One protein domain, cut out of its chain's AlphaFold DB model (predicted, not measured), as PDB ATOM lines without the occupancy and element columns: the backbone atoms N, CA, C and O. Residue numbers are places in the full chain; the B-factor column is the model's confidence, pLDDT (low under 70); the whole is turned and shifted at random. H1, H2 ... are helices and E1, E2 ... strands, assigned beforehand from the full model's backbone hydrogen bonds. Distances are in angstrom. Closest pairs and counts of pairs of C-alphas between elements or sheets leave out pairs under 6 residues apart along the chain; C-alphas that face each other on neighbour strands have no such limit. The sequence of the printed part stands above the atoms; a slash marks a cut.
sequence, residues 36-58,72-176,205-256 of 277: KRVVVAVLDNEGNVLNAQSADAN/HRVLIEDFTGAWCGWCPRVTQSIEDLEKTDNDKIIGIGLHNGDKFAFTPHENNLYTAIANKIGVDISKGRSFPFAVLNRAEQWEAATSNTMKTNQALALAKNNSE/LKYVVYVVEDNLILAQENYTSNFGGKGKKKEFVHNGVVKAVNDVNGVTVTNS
ATOM      1  N   LYS A  36       8.832  13.977  -4.979       96.75
ATOM      2  CA  LYS A  36       9.840  13.237  -4.208       96.75
ATOM      3  C   LYS A  36      10.274  14.049  -2.992       96.75
ATOM      4  O   LYS A  36      10.442  15.266  -3.077       96.75
ATOM      5  N   ARG A  37      10.561  13.355  -1.897       97.69
ATOM      6  CA  ARG A  37      11.218  13.903  -0.706       97.69
ATOM      7  C   ARG A  37      12.182  12.878  -0.118       97.69
ATOM      8  O   ARG A  37      12.108  11.681  -0.399       97.69
ATOM      9  N   VAL A  38      13.116  13.358   0.684       98.81
ATOM     10  CA  VAL A  38      14.064  12.542   1.440       98.81
ATOM     11  C   VAL A  38      13.607  12.497   2.888       98.81
ATOM     12  O   VAL A  38      13.253  13.532   3.446       98.81
ATOM     13  N   VAL A  39      13.632  11.317   3.501       98.88
ATOM     14  CA  VAL A  39      13.422  11.144   4.943       98.88
ATOM     15  C   VAL A  39      14.683  10.548   5.544       98.88
ATOM     16  O   VAL A  39      15.184   9.537   5.061       98.88
ATOM     17  N   VAL A  40      15.191  11.164   6.603       98.88
ATOM     18  CA  VAL A  40      16.334  10.669   7.366       98.88
ATOM     19  C   VAL A  40      15.875  10.331   8.770       98.88
ATOM     20  O   VAL A  40      15.203  11.140   9.410       98.88
ATOM     21  N   ALA A  41      16.273   9.161   9.251       98.88
ATOM     22  CA  ALA A  41      16.075   8.723  10.624       98.88
ATOM     23  C   ALA A  41      17.432   8.418  11.259       98.88
ATOM     24  O   ALA A  41      18.254   7.730  10.654       98.88
ATOM     25  N   VAL A  42      17.668   8.923  12.469       98.81
ATOM     26  CA  VAL A  42      18.862   8.615  13.268       98.81
ATOM     27  C   VAL A  42      18.487   7.577  14.311       98.81
ATOM     28  O   VAL A  42      17.458   7.719  14.970       98.81
ATOM     29  N   LEU A  43      19.306   6.538  14.445       98.56
ATOM     30  CA  LEU A  43      19.026   5.350  15.234       98.56
ATOM     31  C   LEU A  43      20.055   5.167  16.346       98.56
ATOM     32  O   LEU A  43      21.235   5.462  16.142       98.56
ATOM     33  N   ASP A  44      19.606   4.639  17.480       97.50
ATOM     34  CA  ASP A  44      20.484   4.110  18.523       97.50
ATOM     35  C   ASP A  44      21.117   2.760  18.123       97.50
ATOM     36  O   ASP A  44      20.901   2.222  17.029       97.50
ATOM     37  N   ASN A  45      21.927   2.212  19.025       93.50
ATOM     38  CA  ASN A  45      22.595   0.918  18.892       93.50
ATOM     39  C   ASN A  45      21.610  -0.264  18.838       93.50
ATOM     40  O   ASN A  45      21.930  -1.291  18.234       93.50
ATOM     41  N   GLU A  46      20.414  -0.136  19.420       94.81
ATOM     42  CA  GLU A  46      19.347  -1.129  19.289       94.81
ATOM     43  C   GLU A  46      18.554  -0.984  17.978       94.81
ATOM     44  O   GLU A  46      17.756  -1.864  17.641       94.81
ATOM     45  N   GLY A  47      18.756   0.093  17.218       96.50
ATOM     46  CA  GLY A  47      18.043   0.386  15.978       96.50
ATOM     47  C   GLY A  47      16.681   1.056  16.178       96.50
ATOM     48  O   GLY A  47      15.847   0.985  15.272       96.50
ATOM     49  N   ASN A  48      16.420   1.667  17.336       97.81
ATOM     50  CA  ASN A  48      15.262   2.541  17.539       97.81
ATOM     51  C   ASN A  48      15.575   3.946  17.021       97.81
ATOM     52  O   ASN A  48      16.703   4.418  17.116       97.81
ATOM     53  N   VAL A  49      14.568   4.641  16.499       98.69
ATOM     54  CA  VAL A  49      14.712   6.002  15.977       98.69
ATOM     55  C   VAL A  49      14.707   7.011  17.124       98.69
ATOM     56  O   VAL A  49      13.754   7.093  17.897       98.69
ATOM     57  N   LEU A  50      15.766   7.816  17.199       98.56
ATOM     58  CA  LEU A  50      15.938   8.898  18.171       98.56
ATOM     59  C   LEU A  50      15.430  10.249  17.656       98.56
ATOM     60  O   LEU A  50      15.014  11.099  18.446       98.56
ATOM     61  N   ASN A  51      15.520  10.471  16.343       98.75
ATOM     62  CA  ASN A  51      14.918  11.610  15.660       98.75
ATOM     63  C   ASN A  51      14.774  11.329  14.159       98.75
ATOM     64  O   ASN A  51      15.535  10.537  13.594       98.75
ATOM     65  N   ALA A  52      13.854  12.035  13.509       98.81
ATOM     66  CA  ALA A  52      13.689  12.017  12.066       98.81
ATOM     67  C   ALA A  52      13.465  13.421  11.486       98.81
ATOM     68  O   ALA A  52      12.964  14.340  12.140       98.81
ATOM     69  N   GLN A  53      13.830  13.590  10.220       98.81
ATOM     70  CA  GLN A  53      13.524  14.790   9.450       98.81
ATOM     71  C   GLN A  53      13.242  14.432   7.994       98.81
ATOM     72  O   GLN A  53      13.762  13.446   7.474       98.81
ATOM     73  N   SER A  54      12.425  15.251   7.339       98.56
ATOM     74  CA  SER A  54      12.170  15.185   5.908       98.56
ATOM     75  C   SER A  54      12.554  16.488   5.204       98.56
ATOM     76  O   SER A  54      12.534  17.570   5.799       98.56
ATOM     77  N   ALA A  55      12.906  16.372   3.928       98.44
ATOM     78  CA  ALA A  55      13.203  17.488   3.042       98.44
ATOM     79  C   ALA A  55      12.659  17.202   1.645       98.44
ATOM     80  O   ALA A  55      12.835  16.092   1.142       98.44
ATOM     81  N   ASP A  56      12.048  18.196   1.007       98.06
ATOM     82  CA  ASP A  56      11.663  18.093  -0.400       98.06
ATOM     83  C   ASP A  56      12.893  17.783  -1.265       98.06
ATOM     84  O   ASP A  56      14.000  18.272  -1.007       98.06
ATOM     85  N   ALA A  57      12.717  16.946  -2.286       97.25
ATOM     86  CA  ALA A  57      13.806  16.604  -3.191       97.25
ATOM     87  C   ALA A  57      14.360  17.855  -3.887       97.25
ATOM     88  O   ALA A  57      13.616  18.787  -4.183       97.25
ATOM     89  N   ASN A  58      15.659  17.849  -4.198       98.00
ATOM     90  CA  ASN A  58      16.342  18.966  -4.866       98.00
ATOM     91  C   ASN A  58      16.375  20.264  -4.045       98.00
ATOM     92  O   ASN A  58      16.537  21.353  -4.592       98.00
ATOM     93  N   HIS A  72      11.996  17.470  17.268       98.69
ATOM     94  CA  HIS A  72      11.834  16.029  17.346       98.69
ATOM     95  C   HIS A  72      10.643  15.590  16.498       98.69
ATOM     96  O   HIS A  72       9.558  16.160  16.620       98.69
ATOM     97  N   ARG A  73      10.821  14.544  15.688       98.69
ATOM     98  CA  ARG A  73       9.718  13.899  14.971       98.69
ATOM     99  C   ARG A  73       9.716  12.398  15.188       98.69
ATOM    100  O   ARG A  73      10.762  11.758  15.126       98.69
ATOM    101  N   VAL A  74       8.524  11.858  15.403       98.81
ATOM    102  CA  VAL A  74       8.256  10.423  15.437       98.81
ATOM    103  C   VAL A  74       8.184   9.916  14.003       98.81
ATOM    104  O   VAL A  74       7.405  10.427  13.197       98.81
ATOM    105  N   LEU A  75       8.990   8.914  13.679       98.88
ATOM    106  CA  LEU A  75       8.876   8.200  12.416       98.88
ATOM    107  C   LEU A  75       7.773   7.145  12.526       98.88
ATOM    108  O   LEU A  75       7.784   6.331  13.451       98.88
ATOM    109  N   ILE A  76       6.864   7.142  11.555       98.88
ATOM    110  CA  ILE A  76       5.842   6.117  11.372       98.88
ATOM    111  C   ILE A  76       6.148   5.376  10.072       98.88
ATOM    112  O   ILE A  76       6.091   5.946   8.984       98.88
ATOM    113  N   GLU A  77       6.467   4.094  10.195       98.69
ATOM    114  CA  GLU A  77       6.748   3.196   9.074       98.69
ATOM    115  C   GLU A  77       5.546   2.261   8.875       98.69
ATOM    116  O   GLU A  77       5.347   1.345   9.673       98.69
ATOM    117  N   ASP A  78       4.732   2.507   7.841       98.62
ATOM    118  CA  ASP A  78       3.545   1.713   7.480       98.62
ATOM    119  C   ASP A  78       3.898   0.620   6.465       98.62
ATOM    120  O   ASP A  78       4.099   0.894   5.282       98.62
ATOM    121  N   PHE A  79       3.973  -0.634   6.906       98.12
ATOM    122  CA  PHE A  79       4.149  -1.783   6.022       98.12
ATOM    123  C   PHE A  79       2.804  -2.148   5.404       98.12
ATOM    124  O   PHE A  79       1.898  -2.648   6.080       98.12
ATOM    125  N   THR A  80       2.697  -1.916   4.094       98.38
ATOM    126  CA  THR A  80       1.413  -1.795   3.398       98.38
ATOM    127  C   THR A  80       1.421  -2.435   2.004       98.38
ATOM    128  O   THR A  80       2.419  -3.000   1.545       98.38
ATOM    129  N   GLY A  81       0.276  -2.376   1.328       97.56
ATOM    130  CA  GLY A  81       0.120  -2.767  -0.066       97.56
ATOM    131  C   GLY A  81      -1.263  -2.424  -0.620       97.56
ATOM    132  O   GLY A  81      -2.278  -2.518   0.070       97.56
ATOM    133  N   ALA A  82      -1.330  -2.107  -1.908       97.75
ATOM    134  CA  ALA A  82      -2.554  -1.745  -2.618       97.75
ATOM    135  C   ALA A  82      -3.624  -2.855  -2.603       97.75
ATOM    136  O   ALA A  82      -4.821  -2.601  -2.695       97.75
ATOM    137  N   TRP A  83      -3.208  -4.111  -2.452       97.81
ATOM    138  CA  TRP A  83      -4.092  -5.277  -2.348       97.81
ATOM    139  C   TRP A  83      -4.671  -5.485  -0.935       97.81
ATOM    140  O   TRP A  83      -5.564  -6.310  -0.741       97.81
ATOM    141  N   CYS A  84      -4.166  -4.772   0.073       98.00
ATOM    142  CA  CYS A  84      -4.503  -4.987   1.475       98.00
ATOM    143  C   CYS A  84      -5.719  -4.150   1.897       98.00
ATOM    144  O   CYS A  84      -5.618  -2.961   2.187       98.00
ATOM    145  N   GLY A  85      -6.881  -4.794   2.021       98.00
ATOM    146  CA  GLY A  85      -8.135  -4.116   2.374       98.00
ATOM    147  C   GLY A  85      -8.149  -3.415   3.738       98.00
ATOM    148  O   GLY A  85      -8.938  -2.502   3.962       98.00
ATOM    149  N   TRP A  86      -7.280  -3.810   4.664       98.06
ATOM    150  CA  TRP A  86      -7.199  -3.205   5.995       98.06
ATOM    151  C   TRP A  86      -6.193  -2.057   6.099       98.06
ATOM    152  O   TRP A  86      -6.259  -1.298   7.061       98.06
ATOM    153  N   CYS A  87      -5.294  -1.915   5.126       98.38
ATOM    154  CA  CYS A  87      -4.240  -0.906   5.110       98.38
ATOM    155  C   CYS A  87      -4.752   0.552   5.122       98.38
ATOM    156  O   CYS A  87      -4.164   1.358   5.844       98.38
ATOM    157  N   PRO A  88      -5.908   0.894   4.507       98.50
ATOM    158  CA  PRO A  88      -6.454   2.253   4.569       98.50
ATOM    159  C   PRO A  88      -6.700   2.818   5.978       98.50
ATOM    160  O   PRO A  88      -6.820   4.029   6.135       98.50
ATOM    161  N   ARG A  89      -6.779   1.996   7.037       98.38
ATOM    162  CA  ARG A  89      -6.865   2.528   8.413       98.38
ATOM    163  C   ARG A  89      -5.576   3.204   8.872       98.38
ATOM    164  O   ARG A  89      -5.639   4.191   9.602       98.38
ATOM    165  N   VAL A  90      -4.428   2.661   8.462       98.62
ATOM    166  CA  VAL A  90      -3.118   3.205   8.819       98.62
ATOM    167  C   VAL A  90      -2.888   4.471   8.015       98.62
ATOM    168  O   VAL A  90      -2.661   5.513   8.619       98.62
ATOM    169  N   THR A  91      -3.092   4.412   6.694       98.31
ATOM    170  CA  THR A  91      -2.988   5.578   5.802       98.31
ATOM    171  C   THR A  91      -3.845   6.744   6.290       98.31
ATOM    172  O   THR A  91      -3.325   7.836   6.471       98.31
ATOM    173  N   GLN A  92      -5.125   6.507   6.611       98.31
ATOM    174  CA  GLN A  92      -5.999   7.557   7.150       98.31
ATOM    175  C   GLN A  92      -5.451   8.151   8.454       98.31
ATOM    176  O   GLN A  92      -5.463   9.362   8.628       98.31
ATOM    177  N   SER A  93      -4.951   7.311   9.365       98.62
ATOM    178  CA  SER A  93      -4.449   7.780  10.663       98.62
ATOM    179  C   SER A  93      -3.144   8.572  10.532       98.62
ATOM    180  O   SER A  93      -2.919   9.490  11.318       98.62
ATOM    181  N   ILE A  94      -2.295   8.235   9.554       98.62
ATOM    182  CA  ILE A  94      -1.116   9.034   9.195       98.62
ATOM    183  C   ILE A  94      -1.568  10.377   8.631       98.62
ATOM    184  O   ILE A  94      -1.154  11.402   9.155       98.62
ATOM    185  N   GLU A  95      -2.459  10.388   7.636       97.75
ATOM    186  CA  GLU A  95      -2.945  11.633   7.032       97.75
ATOM    187  C   GLU A  95      -3.624  12.560   8.047       97.75
ATOM    188  O   GLU A  95      -3.518  13.779   7.942       97.75
ATOM    189  N   ASP A  96      -4.351  12.007   9.016       97.75
ATOM    190  CA  ASP A  96      -4.991  12.800  10.064       97.75
ATOM    191  C   ASP A  96      -3.939  13.440  10.982       97.75
ATOM    192  O   ASP A  96      -4.021  14.636  11.259       97.75
ATOM    193  N   LEU A  97      -2.902  12.687  11.371       98.19
ATOM    194  CA  LEU A  97      -1.759  13.220  12.118       98.19
ATOM    195  C   LEU A  97      -0.955  14.245  11.303       98.19
ATOM    196  O   LEU A  97      -0.516  15.250  11.849       98.19
ATOM    197  N   GLU A  98      -0.792  14.050   9.996       96.00
ATOM    198  CA  GLU A  98      -0.129  15.012   9.106       96.00
ATOM    199  C   GLU A  98      -0.971  16.276   8.877       96.00
ATOM    200  O   GLU A  98      -0.441  17.303   8.460       96.00
ATOM    201  N   LYS A  99      -2.275  16.252   9.168       95.75
ATOM    202  CA  LYS A  99      -3.125  17.453   9.145       95.75
ATOM    203  C   LYS A  99      -3.075  18.220  10.463       95.75
ATOM    204  O   LYS A  99      -3.155  19.446  10.435       95.75
ATOM    205  N   THR A 100      -2.971  17.533  11.604       96.44
ATOM    206  CA  THR A 100      -3.088  18.163  12.934       96.44
ATOM    207  C   THR A 100      -1.761  18.366  13.664       96.44
ATOM    208  O   THR A 100      -1.663  19.272  14.485       96.44
ATOM    209  N   ASP A 101      -0.746  17.551  13.370       96.19
ATOM    210  CA  ASP A 101       0.510  17.425  14.125       96.19
ATOM    211  C   ASP A 101       1.726  17.220  13.193       96.19
ATOM    212  O   ASP A 101       2.663  16.471  13.493       96.19
ATOM    213  N   ASN A 102       1.714  17.886  12.034       92.50
ATOM    214  CA  ASN A 102       2.702  17.718  10.958       92.50
ATOM    215  C   ASN A 102       4.157  18.036  11.344       92.50
ATOM    216  O   ASN A 102       5.100  17.609  10.679       92.50
ATOM    217  N   ASP A 103       4.361  18.781  12.425       94.94
ATOM    218  CA  ASP A 103       5.669  19.136  12.952       94.94
ATOM    219  C   ASP A 103       6.239  18.056  13.881       94.94
ATOM    220  O   ASP A 103       7.438  18.087  14.173       94.94
ATOM    221  N   LYS A 104       5.417  17.091  14.313       97.75
ATOM    222  CA  LYS A 104       5.767  16.050  15.296       97.75
ATOM    223  C   LYS A 104       5.943  14.663  14.703       97.75
ATOM    224  O   LYS A 104       6.498  13.800  15.380       97.75
ATOM    225  N   ILE A 105       5.470  14.419  13.487       98.00
ATOM    226  CA  ILE A 105       5.436  13.080  12.894       98.00
ATOM    227  C   ILE A 105       5.912  13.099  11.443       98.00
ATOM    228  O   ILE A 105       5.827  14.114  10.759       98.00
ATOM    229  N   ILE A 106       6.433  11.966  10.979       98.62
ATOM    230  CA  ILE A 106       6.724  11.707   9.568       98.62
ATOM    231  C   ILE A 106       6.188  10.319   9.231       98.62
ATOM    232  O   ILE A 106       6.689   9.332   9.771       98.62
ATOM    233  N   GLY A 107       5.211  10.244   8.327       98.44
ATOM    234  CA  GLY A 107       4.724   8.986   7.772       98.44
ATOM    235  C   GLY A 107       5.460   8.579   6.496       98.44
ATOM    236  O   GLY A 107       5.745   9.418   5.629       98.44
ATOM    237  N   ILE A 108       5.757   7.281   6.374       98.75
ATOM    238  CA  ILE A 108       6.204   6.648   5.128       98.75
ATOM    239  C   ILE A 108       5.498   5.302   4.903       98.75
ATOM    240  O   ILE A 108       5.302   4.529   5.840       98.75
ATOM    241  N   GLY A 109       5.145   5.019   3.648       98.50
ATOM    242  CA  GLY A 109       4.497   3.792   3.193       98.50
ATOM    243  C   GLY A 109       5.490   2.826   2.545       98.50
ATOM    244  O   GLY A 109       6.094   3.113   1.510       98.50
ATOM    245  N   LEU A 110       5.645   1.651   3.141       98.56
ATOM    246  CA  LEU A 110       6.563   0.588   2.744       98.56
ATOM    247  C   LEU A 110       5.778  -0.507   2.019       98.56
ATOM    248  O   LEU A 110       5.378  -1.517   2.603       98.56
ATOM    249  N   HIS A 111       5.533  -0.274   0.732       98.00
ATOM    250  CA  HIS A 111       4.742  -1.171  -0.102       98.00
ATOM    251  C   HIS A 111       5.428  -2.516  -0.350       98.00
ATOM    252  O   HIS A 111       6.644  -2.601  -0.556       98.00
ATOM    253  N   ASN A 112       4.625  -3.581  -0.391       95.88
ATOM    254  CA  ASN A 112       5.077  -4.919  -0.740       95.88
ATOM    255  C   ASN A 112       4.078  -5.650  -1.646       95.88
ATOM    256  O   ASN A 112       2.866  -5.589  -1.443       95.88
ATOM    257  N   GLY A 113       4.588  -6.410  -2.618       94.31
ATOM    258  CA  GLY A 113       3.760  -7.273  -3.465       94.31
ATOM    259  C   GLY A 113       2.855  -6.523  -4.450       94.31
ATOM    260  O   GLY A 113       1.903  -7.108  -4.959       94.31
ATOM    261  N   ASP A 114       3.134  -5.248  -4.725       95.62
ATOM    262  CA  ASP A 114       2.423  -4.432  -5.710       95.62
ATOM    263  C   ASP A 114       3.392  -3.569  -6.548       95.62
ATOM    264  O   ASP A 114       4.610  -3.754  -6.514       95.62
ATOM    265  N   LYS A 115       2.847  -2.636  -7.341       95.19
ATOM    266  CA  LYS A 115       3.623  -1.774  -8.252       95.19
ATOM    267  C   LYS A 115       4.540  -0.772  -7.539       95.19
ATOM    268  O   LYS A 115       5.424  -0.228  -8.194       95.19
ATOM    269  N   PHE A 116       4.327  -0.527  -6.250       97.00
ATOM    270  CA  PHE A 116       5.085   0.423  -5.439       97.00
ATOM    271  C   PHE A 116       6.104  -0.268  -4.524       97.00
ATOM    272  O   PHE A 116       6.796   0.392  -3.754       97.00
ATOM    273  N   ALA A 117       6.272  -1.588  -4.646       96.44
ATOM    274  CA  ALA A 117       7.348  -2.301  -3.971       96.44
ATOM    275  C   ALA A 117       8.741  -1.807  -4.425       96.44
ATOM    276  O   ALA A 117       9.085  -1.816  -5.615       96.44
ATOM    277  N   PHE A 118       9.582  -1.426  -3.461       95.12
ATOM    278  CA  PHE A 118      10.939  -0.901  -3.669       95.12
ATOM    279  C   PHE A 118      12.001  -2.013  -3.710       95.12
ATOM    280  O   PHE A 118      12.981  -2.038  -2.960       95.12
ATOM    281  N   THR A 119      11.790  -2.965  -4.618       91.00
ATOM    282  CA  THR A 119      12.654  -4.138  -4.797       91.00
ATOM    283  C   THR A 119      14.115  -3.767  -5.048       91.00
ATOM    284  O   THR A 119      14.360  -2.927  -5.922       91.00
ATOM    285  N   PRO A 120      15.087  -4.438  -4.390       90.69
ATOM    286  CA  PRO A 120      14.945  -5.667  -3.581       90.69
ATOM    287  C   PRO A 120      14.882  -5.470  -2.053       90.69
ATOM    288  O   PRO A 120      15.026  -6.441  -1.308       90.69
ATOM    289  N   HIS A 121      14.746  -4.236  -1.562       94.25
ATOM    290  CA  HIS A 121      14.952  -3.935  -0.141       94.25
ATOM    291  C   HIS A 121      13.701  -4.102   0.731       94.25
ATOM    292  O   HIS A 121      13.822  -4.233   1.951       94.25
ATOM    293  N   GLU A 122      12.513  -4.142   0.130       95.00
ATOM    294  CA  GLU A 122      11.220  -4.213   0.811       95.00
ATOM    295  C   GLU A 122      11.096  -5.442   1.713       95.00
ATOM    296  O   GLU A 122      10.587  -5.352   2.830       95.00
ATOM    297  N   ASN A 123      11.620  -6.587   1.273       94.38
ATOM    298  CA  ASN A 123      11.547  -7.832   2.043       94.38
ATOM    299  C   ASN A 123      12.538  -7.849   3.213       94.38
ATOM    300  O   ASN A 123      12.205  -8.329   4.300       94.38
ATOM    301  N   ASN A 124      13.740  -7.311   2.998       95.19
ATOM    302  CA  ASN A 124      14.776  -7.246   4.026       95.19
ATOM    303  C   ASN A 124      14.364  -6.285   5.140       95.19
ATOM    304  O   ASN A 124      14.456  -6.642   6.312       95.19
ATOM    305  N   LEU A 125      13.846  -5.106   4.780       96.19
ATOM    306  CA  LEU A 125      13.373  -4.127   5.753       96.19
ATOM    307  C   LEU A 125      12.159  -4.651   6.531       96.19
ATOM    308  O   LEU A 125      12.161  -4.589   7.757       96.19
ATOM    309  N   TYR A 126      11.178  -5.249   5.841       96.31
ATOM    310  CA  TYR A 126      10.038  -5.909   6.488       96.31
ATOM    311  C   TYR A 126      10.507  -6.924   7.535       96.31
ATOM    312  O   TYR A 126      10.063  -6.885   8.678       96.31
ATOM    313  N   THR A 127      11.426  -7.816   7.160       94.50
ATOM    314  CA  THR A 127      11.889  -8.899   8.041       94.50
ATOM    315  C   THR A 127      12.672  -8.359   9.233       94.50
ATOM    316  O   THR A 127      12.445  -8.797  10.359       94.50
ATOM    317  N   ALA A 128      13.564  -7.390   9.006       95.00
ATOM    318  CA  ALA A 128      14.356  -6.772  10.064       95.00
ATOM    319  C   ALA A 128      13.463  -6.113  11.125       95.00
ATOM    320  O   ALA A 128      13.641  -6.359  12.319       95.00
ATOM    321  N   ILE A 129      12.464  -5.336  10.694       96.50
ATOM    322  CA  ILE A 129      11.551  -4.652  11.611       96.50
ATOM    323  C   ILE A 129      10.589  -5.632  12.279       96.50
ATOM    324  O   ILE A 129      10.477  -5.608  13.501       96.50
ATOM    325  N   ALA A 130       9.954  -6.534  11.525       94.75
ATOM    326  CA  ALA A 130       9.030  -7.521  12.083       94.75
ATOM    327  C   ALA A 130       9.692  -8.364  13.186       94.75
ATOM    328  O   ALA A 130       9.119  -8.519  14.261       94.75
ATOM    329  N   ASN A 131      10.925  -8.831  12.961       93.88
ATOM    330  CA  ASN A 131      11.681  -9.570  13.971       93.88
ATOM    331  C   ASN A 131      12.014  -8.704  15.192       93.88
ATOM    332  O   ASN A 131      11.884  -9.173  16.319       93.88
ATOM    333  N   LYS A 132      12.425  -7.445  14.980       94.06
ATOM    334  CA  LYS A 132      12.775  -6.520  16.067       94.06
ATOM    335  C   LYS A 132      11.591  -6.250  16.997       94.06
ATOM    336  O   LYS A 132      11.779  -6.235  18.209       94.06
ATOM    337  N   ILE A 133      10.394  -6.055  16.444       93.00
ATOM    338  CA  ILE A 133       9.187  -5.753  17.229       93.00
ATOM    339  C   ILE A 133       8.342  -6.992  17.569       93.00
ATOM    340  O   ILE A 133       7.260  -6.862  18.136       93.00
ATOM    341  N   GLY A 134       8.819  -8.196  17.243       91.19
ATOM    342  CA  GLY A 134       8.166  -9.452  17.622       91.19
ATOM    343  C   GLY A 134       6.882  -9.783  16.852       91.19
ATOM    344  O   GLY A 134       6.035 -10.511  17.365       91.19
ATOM    345  N   VAL A 135       6.721  -9.279  15.625       88.75
ATOM    346  CA  VAL A 135       5.612  -9.679  14.743       88.75
ATOM    347  C   VAL A 135       5.863 -11.103  14.250       88.75
ATOM    348  O   VAL A 135       6.865 -11.371  13.586       88.75
ATOM    349  N   ASP A 136       4.942 -12.024  14.546       85.56
ATOM    350  CA  ASP A 136       5.017 -13.403  14.054       85.56
ATOM    351  C   ASP A 136       4.799 -13.448  12.534       85.56
ATOM    352  O   ASP A 136       3.706 -13.188  12.029       85.56
ATOM    353  N   ILE A 137       5.863 -13.800  11.812       86.19
ATOM    354  CA  ILE A 137       5.881 -13.943  10.350       86.19
ATOM    355  C   ILE A 137       6.071 -15.401   9.906       86.19
ATOM    356  O   ILE A 137       6.273 -15.674   8.721       86.19
ATOM    357  N   SER A 138       5.990 -16.360  10.839       85.25
ATOM    358  CA  SER A 138       6.216 -17.793  10.579       85.25
ATOM    359  C   SER A 138       5.177 -18.413   9.641       85.25
ATOM    360  O   SER A 138       5.462 -19.387   8.944       85.25
ATOM    361  N   LYS A 139       3.976 -17.829   9.584       82.25
ATOM    362  CA  LYS A 139       2.867 -18.254   8.712       82.25
ATOM    363  C   LYS A 139       2.726 -17.391   7.459       82.25
ATOM    364  O   LYS A 139       1.704 -17.447   6.779       82.25
ATOM    365  N   GLY A 140       3.751 -16.603   7.152       81.50
ATOM    366  CA  GLY A 140       3.721 -15.589   6.112       81.50
ATOM    367  C   GLY A 140       3.597 -14.185   6.692       81.50
ATOM    368  O   GLY A 140       3.586 -13.971   7.901       81.50
ATOM    369  N   ARG A 141       3.547 -13.207   5.795       82.56
ATOM    370  CA  ARG A 141       3.534 -11.793   6.167       82.56
ATOM    371  C   ARG A 141       2.138 -11.330   6.562       82.56
ATOM    372  O   ARG A 141       1.153 -11.765   5.971       82.56
ATOM    373  N   SER A 142       2.079 -10.410   7.517       85.56
ATOM    374  CA  SER A 142       0.850  -9.784   7.991       85.56
ATOM    375  C   SER A 142       0.827  -8.326   7.545       85.56
ATOM    376  O   SER A 142       1.816  -7.620   7.717       85.56
ATOM    377  N   PHE A 143      -0.284  -7.887   6.954       93.25
ATOM    378  CA  PHE A 143      -0.481  -6.509   6.503       93.25
ATOM    379  C   PHE A 143      -1.885  -6.003   6.903       93.25
ATOM    380  O   PHE A 143      -2.850  -6.776   6.849       93.25
ATOM    381  N   PRO A 144      -2.034  -4.714   7.264       94.88
ATOM    382  CA  PRO A 144      -0.939  -3.797   7.560       94.88
ATOM    383  C   PRO A 144      -0.287  -4.146   8.901       94.88
ATOM    384  O   PRO A 144      -0.951  -4.665   9.806       94.88
ATOM    385  N   PHE A 145       0.964  -3.739   9.067       94.50
ATOM    386  CA  PHE A 145       1.463  -3.362  10.384       94.50
ATOM    387  C   PHE A 145       2.242  -2.058  10.259       94.50
ATOM    388  O   PHE A 145       2.868  -1.803   9.237       94.50
ATOM    389  N   ALA A 146       2.207  -1.237  11.301       97.25
ATOM    390  CA  ALA A 146       2.971  -0.004  11.356       97.25
ATOM    391  C   ALA A 146       3.804   0.027  12.627       97.25
ATOM    392  O   ALA A 146       3.408  -0.565  13.633       97.25
ATOM    393  N   VAL A 147       4.947   0.703  12.581       98.00
ATOM    394  CA  VAL A 147       5.837   0.844  13.737       98.00
ATOM    395  C   VAL A 147       6.137   2.301  14.017       98.00
ATOM    396  O   VAL A 147       6.255   3.113  13.099       98.00
ATOM    397  N   LEU A 148       6.258   2.618  15.300       98.69
ATOM    398  CA  LEU A 148       6.617   3.935  15.791       98.69
ATOM    399  C   LEU A 148       8.083   3.906  16.209       98.69
ATOM    400  O   LEU A 148       8.484   3.092  17.043       98.69
ATOM    401  N   ASN A 149       8.894   4.769  15.597       98.62
ATOM    402  CA  ASN A 149      10.329   4.888  15.855       98.62
ATOM    403  C   ASN A 149      11.094   3.549  15.818       98.62
ATOM    404  O   ASN A 149      12.068   3.378  16.548       98.62
ATOM    405  N   ARG A 150      10.642   2.576  15.013       97.75
ATOM    406  CA  ARG A 150      11.134   1.180  15.007       97.75
ATOM    407  C   ARG A 150      11.119   0.471  16.370       97.75
ATOM    408  O   ARG A 150      11.646  -0.631  16.466       97.75
ATOM    409  N   ALA A 151      10.541   1.069  17.407       96.50
ATOM    410  CA  ALA A 151      10.642   0.605  18.788       96.50
ATOM    411  C   ALA A 151       9.412  -0.200  19.213       96.50
ATOM    412  O   ALA A 151       9.533  -1.183  19.938       96.50
ATOM    413  N   GLU A 152       8.233   0.202  18.741       95.00
ATOM    414  CA  GLU A 152       6.971  -0.441  19.090       95.00
ATOM    415  C   GLU A 152       6.019  -0.510  17.897       95.00
ATOM    416  O   GLU A 152       6.063   0.317  16.982       95.00
ATOM    417  N   GLN A 153       5.138  -1.511  17.907       96.81
ATOM    418  CA  GLN A 153       4.058  -1.599  16.935       96.81
ATOM    419  C   GLN A 153       3.003  -0.526  17.231       96.81
ATOM    420  O   GLN A 153       2.564  -0.372  18.370       96.81
ATOM    421  N   TRP A 154       2.548   0.175  16.194       97.94
ATOM    422  CA  TRP A 154       1.410   1.076  16.302       97.94
ATOM    423  C   TRP A 154       0.118   0.264  16.340       97.94
ATOM    424  O   TRP A 154      -0.203  -0.479  15.406       97.94
ATOM    425  N   GLU A 155      -0.629   0.384  17.427       97.06
ATOM    426  CA  GLU A 155      -1.808  -0.437  17.649       97.06
ATOM    427  C   GLU A 155      -3.049   0.117  16.944       97.06
ATOM    428  O   GLU A 155      -3.314   1.324  16.914       97.06
ATOM    429  N   ALA A 156      -3.879  -0.791  16.428       97.19
ATOM    430  CA  ALA A 156      -5.208  -0.436  15.955       97.19
ATOM    431  C   ALA A 156      -6.092  -0.023  17.145       97.19
ATOM    432  O   ALA A 156      -6.180  -0.732  18.150       97.19
ATOM    433  N   ALA A 157      -6.776   1.114  17.024       97.69
ATOM    434  CA  ALA A 157      -7.817   1.517  17.967       97.69
ATOM    435  C   ALA A 157      -9.150   0.853  17.604       97.69
ATOM    436  O   ALA A 157      -9.893   0.395  18.469       97.69
ATOM    437  N   THR A 158      -9.441   0.798  16.303       97.38
ATOM    438  CA  THR A 158     -10.646   0.196  15.732       97.38
ATOM    439  C   THR A 158     -10.310  -0.479  14.401       97.38
ATOM    440  O   THR A 158      -9.165  -0.482  13.949       97.38
ATOM    441  N   SER A 159     -11.316  -1.013  13.710       96.00
ATOM    442  CA  SER A 159     -11.157  -1.474  12.327       96.00
ATOM    443  C   SER A 159     -10.828  -0.348  11.333       96.00
ATOM    444  O   SER A 159     -10.338  -0.646  10.245       96.00
ATOM    445  N   ASN A 160     -11.069   0.919  11.696       97.81
ATOM    446  CA  ASN A 160     -10.924   2.084  10.820       97.81
ATOM    447  C   ASN A 160      -9.792   3.038  11.233       97.81
ATOM    448  O   ASN A 160      -9.416   3.887  10.432       97.81
ATOM    449  N   THR A 161      -9.246   2.918  12.446       97.44
ATOM    450  CA  THR A 161      -8.286   3.892  12.997       97.44
ATOM    451  C   THR A 161      -7.183   3.243  13.824       97.44
ATOM    452  O   THR A 161      -7.376   2.190  14.439       97.44
ATOM    453  N   MET A 162      -6.036   3.917  13.877       98.56
ATOM    454  CA  MET A 162      -4.919   3.618  14.773       98.56
ATOM    455  C   MET A 162      -5.020   4.441  16.066       98.56
ATOM    456  O   MET A 162      -5.722   5.453  16.119       98.56
ATOM    457  N   LYS A 163      -4.325   4.021  17.128       98.38
ATOM    458  CA  LYS A 163      -4.239   4.764  18.396       98.38
ATOM    459  C   LYS A 163      -3.300   5.966  18.244       98.38
ATOM    460  O   LYS A 163      -2.124   5.885  18.582       98.38
ATOM    461  N   THR A 164      -3.781   7.082  17.696       97.62
ATOM    462  CA  THR A 164      -2.954   8.280  17.421       97.62
ATOM    463  C   THR A 164      -2.256   8.839  18.662       97.62
ATOM    464  O   THR A 164      -1.129   9.318  18.574       97.62
ATOM    465  N   ASN A 165      -2.860   8.687  19.840       97.62
ATOM    466  CA  ASN A 165      -2.246   9.042  21.116       97.62
ATOM    467  C   ASN A 165      -0.962   8.250  21.431       97.62
ATOM    468  O   ASN A 165      -0.109   8.786  22.128       97.62
ATOM    469  N   GLN A 166      -0.796   7.023  20.917       98.12
ATOM    470  CA  GLN A 166       0.449   6.255  21.065       98.12
ATOM    471  C   GLN A 166       1.602   6.965  20.340       98.12
ATOM    472  O   GLN A 166       2.637   7.227  20.941       98.12
ATOM    473  N   ALA A 167       1.387   7.376  19.085       97.75
ATOM    474  CA  ALA A 167       2.374   8.128  18.311       97.75
ATOM    475  C   ALA A 167       2.681   9.491  18.949       97.75
ATOM    476  O   ALA A 167       3.843   9.852  19.120       97.75
ATOM    477  N   LEU A 168       1.648  10.233  19.362       97.69
ATOM    478  CA  LEU A 168       1.827  11.557  19.964       97.69
ATOM    479  C   LEU A 168       2.512  11.509  21.335       97.69
ATOM    480  O   LEU A 168       3.222  12.449  21.680       97.69
ATOM    481  N   ALA A 169       2.358  10.424  22.098       98.19
ATOM    482  CA  ALA A 169       3.052  10.251  23.374       98.19
ATOM    483  C   ALA A 169       4.578  10.119  23.217       98.19
ATOM    484  O   ALA A 169       5.315  10.403  24.161       98.19
ATOM    485  N   LEU A 170       5.061   9.721  22.034       97.94
ATOM    486  CA  LEU A 170       6.491   9.655  21.721       97.94
ATOM    487  C   LEU A 170       7.063  10.995  21.243       97.94
ATOM    488  O   LEU A 170       8.286  11.146  21.179       97.94
ATOM    489  N   ALA A 171       6.214  11.961  20.880       96.06
ATOM    490  CA  ALA A 171       6.667  13.274  20.450       96.06
ATOM    491  C   ALA A 171       7.250  14.049  21.641       96.06
ATOM    492  O   ALA A 171       6.634  14.177  22.696       96.06
ATOM    493  N   LYS A 172       8.458  14.587  21.458       97.06
ATOM    494  CA  LYS A 172       9.174  15.382  22.460       97.06
ATOM    495  C   LYS A 172       9.193  16.847  22.044       97.06
ATOM    496  O   LYS A 172       9.130  17.153  20.857       97.06
ATOM    497  N   ASN A 173       9.356  17.746  23.014       95.38
ATOM    498  CA  ASN A 173       9.506  19.180  22.738       95.38
ATOM    499  C   ASN A 173      10.732  19.474  21.859       95.38
ATOM    500  O   ASN A 173      10.708  20.401  21.055       95.38
ATOM    501  N   ASN A 174      11.803  18.697  22.030       97.31
ATOM    502  CA  ASN A 174      13.008  18.765  21.221       97.31
ATOM    503  C   ASN A 174      13.800  17.445  21.258       97.31
ATOM    504  O   ASN A 174      13.482  16.512  21.998       97.31
ATOM    505  N   SER A 175      14.815  17.373  20.404       98.44
ATOM    506  CA  SER A 175      15.823  16.324  20.304       98.44
ATOM    507  C   SER A 175      17.213  16.940  20.454       98.44
ATOM    508  O   SER A 175      17.442  18.075  20.036       98.44
ATOM    509  N   GLU A 176      18.157  16.169  20.985       98.50
ATOM    510  CA  GLU A 176      19.575  16.545  21.032       98.50
ATOM    511  C   GLU A 176      20.309  16.252  19.710       98.50
ATOM    512  O   GLU A 176      21.509  16.506  19.597       98.50
ATOM    513  N   LEU A 205      25.725   5.289  17.066       97.50
ATOM    514  CA  LEU A 205      24.635   5.864  16.282       97.50
ATOM    515  C   LEU A 205      24.696   5.392  14.837       97.50
ATOM    516  O   LEU A 205      25.766   5.277  14.228       97.50
ATOM    517  N   LYS A 206      23.515   5.212  14.260       98.44
ATOM    518  CA  LYS A 206      23.350   4.963  12.832       98.44
ATOM    519  C   LYS A 206      22.384   5.960  12.223       98.44
ATOM    520  O   LYS A 206      21.628   6.621  12.926       98.44
ATOM    521  N   TYR A 207      22.381   6.052  10.903       98.69
ATOM    522  CA  TYR A 207      21.354   6.773  10.167       98.69
ATOM    523  C   TYR A 207      20.829   5.945   8.994       98.69
ATOM    524  O   TYR A 207      21.560   5.178   8.362       98.69
ATOM    525  N   VAL A 208      19.549   6.123   8.696       98.50
ATOM    526  CA  VAL A 208      18.863   5.560   7.532       98.50
ATOM    527  C   VAL A 208      18.335   6.715   6.695       98.50
ATOM    528  O   VAL A 208      17.852   7.711   7.231       98.50
ATOM    529  N   VAL A 209      18.434   6.573   5.378       98.69
ATOM    530  CA  VAL A 209      17.937   7.523   4.389       98.69
ATOM    531  C   VAL A 209      16.941   6.811   3.494       98.69
ATOM    532  O   VAL A 209      17.273   5.800   2.876       98.69
ATOM    533  N   TYR A 210      15.751   7.385   3.389       98.75
ATOM    534  CA  TYR A 210      14.713   6.988   2.456       98.75
ATOM    535  C   TYR A 210      14.548   8.035   1.365       98.75
ATOM    536  O   TYR A 210      14.499   9.234   1.646       98.75
ATOM    537  N   VAL A 211      14.379   7.573   0.131       98.56
ATOM    538  CA  VAL A 211      13.716   8.364  -0.911       98.56
ATOM    539  C   VAL A 211      12.258   7.951  -0.907       98.56
ATOM    540  O   VAL A 211      11.969   6.759  -1.036       98.56
ATOM    541  N   VAL A 212      11.356   8.915  -0.775       98.31
ATOM    542  CA  VAL A 212       9.912   8.672  -0.791       98.31
ATOM    543  C   VAL A 212       9.229   9.580  -1.804       98.31
ATOM    544  O   VAL A 212       9.786  10.602  -2.206       98.31
ATOM    545  N   GLU A 213       8.045   9.187  -2.255       97.75
ATOM    546  CA  GLU A 213       7.273   9.918  -3.253       97.75
ATOM    547  C   GLU A 213       5.807  10.002  -2.843       97.75
ATOM    548  O   GLU A 213       5.188   9.008  -2.460       97.75
ATOM    549  N   ASP A 214       5.295  11.224  -2.885       96.88
ATOM    550  CA  ASP A 214       3.911  11.570  -2.607       96.88
ATOM    551  C   ASP A 214       3.102  11.612  -3.916       96.88
ATOM    552  O   ASP A 214       3.676  11.634  -5.008       96.88
ATOM    553  N   ASN A 215       1.771  11.649  -3.811       95.25
ATOM    554  CA  ASN A 215       0.832  11.793  -4.931       95.25
ATOM    555  C   ASN A 215       0.902  10.690  -6.008       95.25
ATOM    556  O   ASN A 215       0.665  10.937  -7.196       95.25
ATOM    557  N   LEU A 216       1.205   9.452  -5.608       96.31
ATOM    558  CA  LEU A 216       1.186   8.305  -6.515       96.31
ATOM    559  C   LEU A 216      -0.200   7.669  -6.581       96.31
ATOM    560  O   LEU A 216      -0.821   7.409  -5.557       96.31
ATOM    561  N   ILE A 217      -0.679   7.358  -7.783       96.38
ATOM    562  CA  ILE A 217      -2.029   6.811  -7.977       96.38
ATOM    563  C   ILE A 217      -1.953   5.312  -8.248       96.38
ATOM    564  O   ILE A 217      -1.324   4.875  -9.217       96.38
ATOM    565  N   LEU A 218      -2.613   4.528  -7.393       96.50
ATOM    566  CA  LEU A 218      -2.786   3.090  -7.582       96.50
ATOM    567  C   LEU A 218      -4.039   2.592  -6.876       96.50
ATOM    568  O   LEU A 218      -4.233   2.832  -5.684       96.50
ATOM    569  N   ALA A 219      -4.840   1.801  -7.587       97.75
ATOM    570  CA  ALA A 219      -6.069   1.262  -7.026       97.75
ATOM    571  C   ALA A 219      -5.853   0.451  -5.729       97.75
ATOM    572  O   ALA A 219      -5.144  -0.554  -5.743       97.75
ATOM    573  N   GLN A 220      -6.541   0.837  -4.651       98.25
ATOM    574  CA  GLN A 220      -6.416   0.271  -3.302       98.25
ATOM    575  C   GLN A 220      -7.670  -0.526  -2.906       98.25
ATOM    576  O   GLN A 220      -8.794  -0.034  -3.021       98.25
ATOM    577  N   GLU A 221      -7.508  -1.747  -2.398       98.50
ATOM    578  CA  GLU A 221      -8.593  -2.478  -1.733       98.50
ATOM    579  C   GLU A 221      -8.929  -1.831  -0.383       98.50
ATOM    580  O   GLU A 221      -8.033  -1.392   0.338       98.50
ATOM    581  N   ASN A 222     -10.212  -1.797  -0.001       98.62
ATOM    582  CA  ASN A 222     -10.639  -1.174   1.255       98.62
ATOM    583  C   ASN A 222     -11.778  -1.942   1.949       98.62
ATOM    584  O   ASN A 222     -12.858  -2.143   1.392       98.62
ATOM    585  N   TYR A 223     -11.551  -2.345   3.196       98.44
ATOM    586  CA  TYR A 223     -12.499  -3.021   4.089       98.44
ATOM    587  C   TYR A 223     -13.002  -2.106   5.218       98.44
ATOM    588  O   TYR A 223     -13.871  -2.507   5.997       98.44
ATOM    589  N   THR A 224     -12.483  -0.881   5.287       98.38
ATOM    590  CA  THR A 224     -12.805   0.148   6.281       98.38
ATOM    591  C   THR A 224     -13.936   1.064   5.795       98.38
ATOM    592  O   THR A 224     -14.403   0.963   4.657       98.38
ATOM    593  N   SER A 225     -14.391   1.976   6.656       97.94
ATOM    594  CA  SER A 225     -15.265   3.090   6.268       97.94
ATOM    595  C   SER A 225     -14.514   4.294   5.681       97.94
ATOM    596  O   SER A 225     -15.161   5.217   5.188       97.94
ATOM    597  N   ASN A 226     -13.178   4.298   5.718       97.06
ATOM    598  CA  ASN A 226     -12.349   5.419   5.265       97.06
ATOM    599  C   ASN A 226     -12.439   5.590   3.746       97.06
ATOM    600  O   ASN A 226     -12.864   4.675   3.036       97.06
ATOM    601  N   PHE A 227     -12.034   6.756   3.234       96.94
ATOM    602  CA  PHE A 227     -11.972   7.037   1.791       96.94
ATOM    603  C   PHE A 227     -13.275   6.687   1.039       96.94
ATOM    604  O   PHE A 227     -13.276   6.057  -0.024       96.94
ATOM    605  N   GLY A 228     -14.422   7.033   1.630       95.69
ATOM    606  CA  GLY A 228     -15.743   6.775   1.050       95.69
ATOM    607  C   GLY A 228     -16.207   5.315   1.134       95.69
ATOM    608  O   GLY A 228     -16.902   4.846   0.235       95.69
ATOM    609  N   GLY A 229     -15.802   4.559   2.159       96.75
ATOM    610  CA  GLY A 229     -16.372   3.243   2.479       96.75
ATOM    611  C   GLY A 229     -15.655   2.033   1.875       96.75
ATOM    612  O   GLY A 229     -14.587   2.150   1.282       96.75
ATOM    613  N   LYS A 230     -16.267   0.852   1.992       98.00
ATOM    614  CA  LYS A 230     -15.692  -0.413   1.503       98.00
ATOM    615  C   LYS A 230     -15.613  -0.480  -0.028       98.00
ATOM    616  O   LYS A 230     -16.358   0.200  -0.732       98.00
ATOM    617  N   GLY A 231     -14.757  -1.365  -0.530       98.06
ATOM    618  CA  GLY A 231     -14.574  -1.660  -1.949       98.06
ATOM    619  C   GLY A 231     -13.323  -1.022  -2.544       98.06
ATOM    620  O   GLY A 231     -12.623  -0.242  -1.899       98.06
ATOM    621  N   LYS A 232     -13.043  -1.365  -3.801       98.06
ATOM    622  CA  LYS A 232     -11.837  -0.930  -4.503       98.06
ATOM    623  C   LYS A 232     -11.862   0.566  -4.819       98.06
ATOM    624  O   LYS A 232     -12.746   1.049  -5.528       98.06
ATOM    625  N   LYS A 233     -10.857   1.289  -4.335       97.69
ATOM    626  CA  LYS A 233     -10.626   2.719  -4.568       97.69
ATOM    627  C   LYS A 233      -9.711   2.875  -5.771       97.69
ATOM    628  O   LYS A 233      -8.513   2.698  -5.633       97.69
ATOM    629  N   LYS A 234     -10.283   3.108  -6.958       95.38
ATOM    630  CA  LYS A 234      -9.537   3.097  -8.233       95.38
ATOM    631  C   LYS A 234      -8.478   4.200  -8.313       95.38
ATOM    632  O   LYS A 234      -7.331   3.892  -8.586       95.38
ATOM    633  N   GLU A 235      -8.860   5.424  -7.970       94.31
ATOM    634  CA  GLU A 235      -7.989   6.607  -7.995       94.31
ATOM    635  C   GLU A 235      -7.446   6.919  -6.592       94.31
ATOM    636  O   GLU A 235      -7.537   8.045  -6.110       94.31
ATOM    637  N   PHE A 236      -6.991   5.893  -5.867       97.25
ATOM    638  CA  PHE A 236      -6.448   6.101  -4.527       97.25
ATOM    639  C   PHE A 236      -5.062   6.742  -4.621       97.25
ATOM    640  O   PHE A 236      -4.195   6.241  -5.341       97.25
ATOM    641  N   VAL A 237      -4.874   7.832  -3.878       97.06
ATOM    642  CA  VAL A 237      -3.611   8.562  -3.792       97.06
ATOM    643  C   VAL A 237      -2.798   8.006  -2.630       97.06
ATOM    644  O   VAL A 237      -3.250   8.010  -1.489       97.06
ATOM    645  N   HIS A 238      -1.599   7.521  -2.925       97.81
ATOM    646  CA  HIS A 238      -0.624   7.042  -1.957       97.81
ATOM    647  C   HIS A 238       0.425   8.125  -1.726       97.81
ATOM    648  O   HIS A 238       1.051   8.605  -2.676       97.81
ATOM    649  N   ASN A 239       0.620   8.477  -0.458       97.44
ATOM    650  CA  ASN A 239       1.624   9.435  -0.013       97.44
ATOM    651  C   ASN A 239       2.733   8.738   0.778       97.44
ATOM    652  O   ASN A 239       2.529   7.679   1.373       97.44
ATOM    653  N   GLY A 240       3.926   9.326   0.770       97.56
ATOM    654  CA  GLY A 240       5.095   8.838   1.489       97.56
ATOM    655  C   GLY A 240       5.604   7.486   1.006       97.56
ATOM    656  O   GLY A 240       6.243   6.777   1.781       97.56
ATOM    657  N   VAL A 241       5.338   7.103  -0.244       98.44
ATOM    658  CA  VAL A 241       5.693   5.783  -0.774       98.44
ATOM    659  C   VAL A 241       7.208   5.659  -0.891       98.44
ATOM    660  O   VAL A 241       7.846   6.394  -1.644       98.44
ATOM    661  N   VAL A 242       7.801   4.705  -0.176       98.50
ATOM    662  CA  VAL A 242       9.246   4.463  -0.209       98.50
ATOM    663  C   VAL A 242       9.668   3.927  -1.576       98.50
ATOM    664  O   VAL A 242       9.140   2.934  -2.067       98.50
ATOM    665  N   LYS A 243      10.670   4.576  -2.174       97.38
ATOM    666  CA  LYS A 243      11.296   4.181  -3.444       97.38
ATOM    667  C   LYS A 243      12.648   3.500  -3.268       97.38
ATOM    668  O   LYS A 243      13.030   2.682  -4.102       97.38
ATOM    669  N   ALA A 244      13.390   3.895  -2.238       96.94
ATOM    670  CA  ALA A 244      14.710   3.372  -1.916       96.94
ATOM    671  C   ALA A 244      15.058   3.622  -0.451       96.94
ATOM    672  O   ALA A 244      14.547   4.551   0.175       96.94
ATOM    673  N   VAL A 245      15.986   2.808   0.044       97.44
ATOM    674  CA  VAL A 245      16.637   2.938   1.345       97.44
ATOM    675  C   VAL A 245      18.134   2.682   1.164       97.44
ATOM    676  O   VAL A 245      18.504   1.809   0.381       97.44
ATOM    677  N   ASN A 246      18.996   3.440   1.845       95.44
ATOM    678  CA  ASN A 246      20.452   3.260   1.742       95.44
ATOM    679  C   ASN A 246      20.935   1.955   2.407       95.44
ATOM    680  O   ASN A 246      21.693   1.201   1.807       95.44
ATOM    681  N   ASP A 247      20.486   1.692   3.634       95.25
ATOM    682  CA  ASP A 247      20.756   0.475   4.401       95.25
ATOM    683  C   ASP A 247      19.588   0.239   5.365       95.25
ATOM    684  O   ASP A 247      19.191   1.142   6.100       95.25
ATOM    685  N   VAL A 248      19.022  -0.968   5.384       93.25
ATOM    686  CA  VAL A 248      17.868  -1.295   6.240       93.25
ATOM    687  C   VAL A 248      18.208  -1.241   7.736       93.25
ATOM    688  O   VAL A 248      17.354  -0.874   8.545       93.25
ATOM    689  N   ASN A 249      19.459  -1.543   8.094       93.00
ATOM    690  CA  ASN A 249      19.979  -1.537   9.463       93.00
ATOM    691  C   ASN A 249      20.690  -0.224   9.825       93.00
ATOM    692  O   ASN A 249      21.114  -0.056  10.970       93.00
ATOM    693  N   GLY A 250      20.810   0.690   8.861       95.94
ATOM    694  CA  GLY A 250      21.461   1.983   9.005       95.94
ATOM    695  C   GLY A 250      22.977   1.946   8.828       95.94
ATOM    696  O   GLY A 250      23.640   0.928   9.017       95.94
ATOM    697  N   VAL A 251      23.522   3.109   8.485       97.81
ATOM    698  CA  VAL A 251      24.954   3.357   8.302       97.81
ATOM    699  C   VAL A 251      25.511   4.022   9.555       97.81
ATOM    700  O   VAL A 251      24.888   4.937  10.089       97.81
ATOM    701  N   THR A 252      26.675   3.575  10.025       97.62
ATOM    702  CA  THR A 252      27.325   4.119  11.224       97.62
ATOM    703  C   THR A 252      27.636   5.608  11.080       97.62
ATOM    704  O   THR A 252      28.228   6.045  10.094       97.62
ATOM    705  N   VAL A 253      27.286   6.372  12.109       97.94
ATOM    706  CA  VAL A 253      27.699   7.760  12.301       97.94
ATOM    707  C   VAL A 253      29.055   7.757  12.993       97.94
ATOM    708  O   VAL A 253      29.199   7.256  14.109       97.94
ATOM    709  N   THR A 254      30.064   8.326  12.344       93.19
ATOM    710  CA  THR A 254      31.356   8.569  12.985       93.19
ATOM    711  C   THR A 254      31.314   9.914  13.705       93.19
ATOM    712  O   THR A 254      30.694  10.857  13.227       93.19
ATOM    713  N   ASN A 255      31.979  10.022  14.858       90.50
ATOM    714  CA  ASN A 255      32.054  11.264  15.634       90.50
ATOM    715  C   ASN A 255      30.681  11.851  16.039       90.50
ATOM    716  O   ASN A 255      30.265  12.902  15.565       90.50
ATOM    717  N   SER A 256      30.003  11.181  16.970       95.25
ATOM    718  CA  SER A 256      28.748  11.621  17.593       95.25
ATOM    719  C   SER A 256      28.973  12.233  18.980       95.25
ATOM    720  O   SER A 256      28.345  11.837  19.960       95.25
TER     721      SER A 256
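This is residues 36 to 58, 72 to 176 and 205 to 256 of the 277 residues of the protein "Outer membrane protein Omp28" of Flavobacterium marinum (UniProt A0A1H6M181). Two sheets stand partly face to face as a sandwich, their strands crossed at 70 degrees; H1 and H3 cover one face of the smaller sheet, and the larger sheet and H2 are on its other side. The larger sheet, strongly twisted, runs E2, E1, E6, E7, all antiparallel; the smaller, mixed, runs E4, E3, E5. The printed part has 180 residues, with three named helices and seven named strands in the order E1 E2 E3 H1 E4 H2 E5 H3 E6 E7, mixed in class, and under half of the residues are in named elements. It is compact, with a radius of gyration of the C-alphas of 15.4 A and spans of 51 by 36 by 34 A.

E1, residues 36 to 43, and E2, residues 49 to 56, form a hairpin, with N 38 and O 55 2.8 A apart. E1 is also antiparallel to E6, residues 206 to 214, with N 39 and O 210 at 2.9 A. E6 and E7, residues 241 to 245, form a hairpin, with N 243 and O 211 at 2.8 A. E3, residues 74 to 80, H1, residues 88 to 100, and E4, residues 105 to 111, make a strand-helix-strand unit, two parallel neighbour strands with a helix between, its crossover right-handed; N 108 and O 76 are 3.0 A apart. E3 is antiparallel to E5, residues 145 to 148, with N 79 and O 145 at 2.8 A. Between the sheets, the closest C-alphas of E4 and E7 are those of Gly 109 and Val 241, 4.6 A apart. H1 is on the sheet E4 E3 E5 at a height of 9.3 A, along the strands; its closest C-alphas to E4 are Ile 94 and Gly 107, 6.0 A. H3, residues 164 to 169, is on the same face, its Ala 167 6.5 A from Leu 148 of E5 between C-alphas. H2, residues 121 to 132, is on the opposite face at a height of 9.7 A, giving three layers, helices on both faces of a sheet. In H1, H2 and H3 every O i to N i+4 pair is within hydrogen-bond range.

E1 begins at C-alpha 36, (9.840, 13.237, -4.208), and is 22.9 A long; E2 is 20.6 A, E3 18.5 A, H1 18.3 A, E4 19.3 A, H2 16.6 A and E6 25.7 A. E5, H3 and E7 are shorter; E7 ends at C-alpha 245, (16.637, 2.938, 1.345).

The C-alphas farthest apart, Gly 231 and Asn 255, are 51.5 A apart. Residues 59 to 71 and 177 to 204 are not printed, with gaps of 22.9 A and 12.7 A. The links H2 to E5, E5 to H3 and E6 to E7 are long. Mean pLDDT of the printed part is 96.5, and no printed residue is under 70.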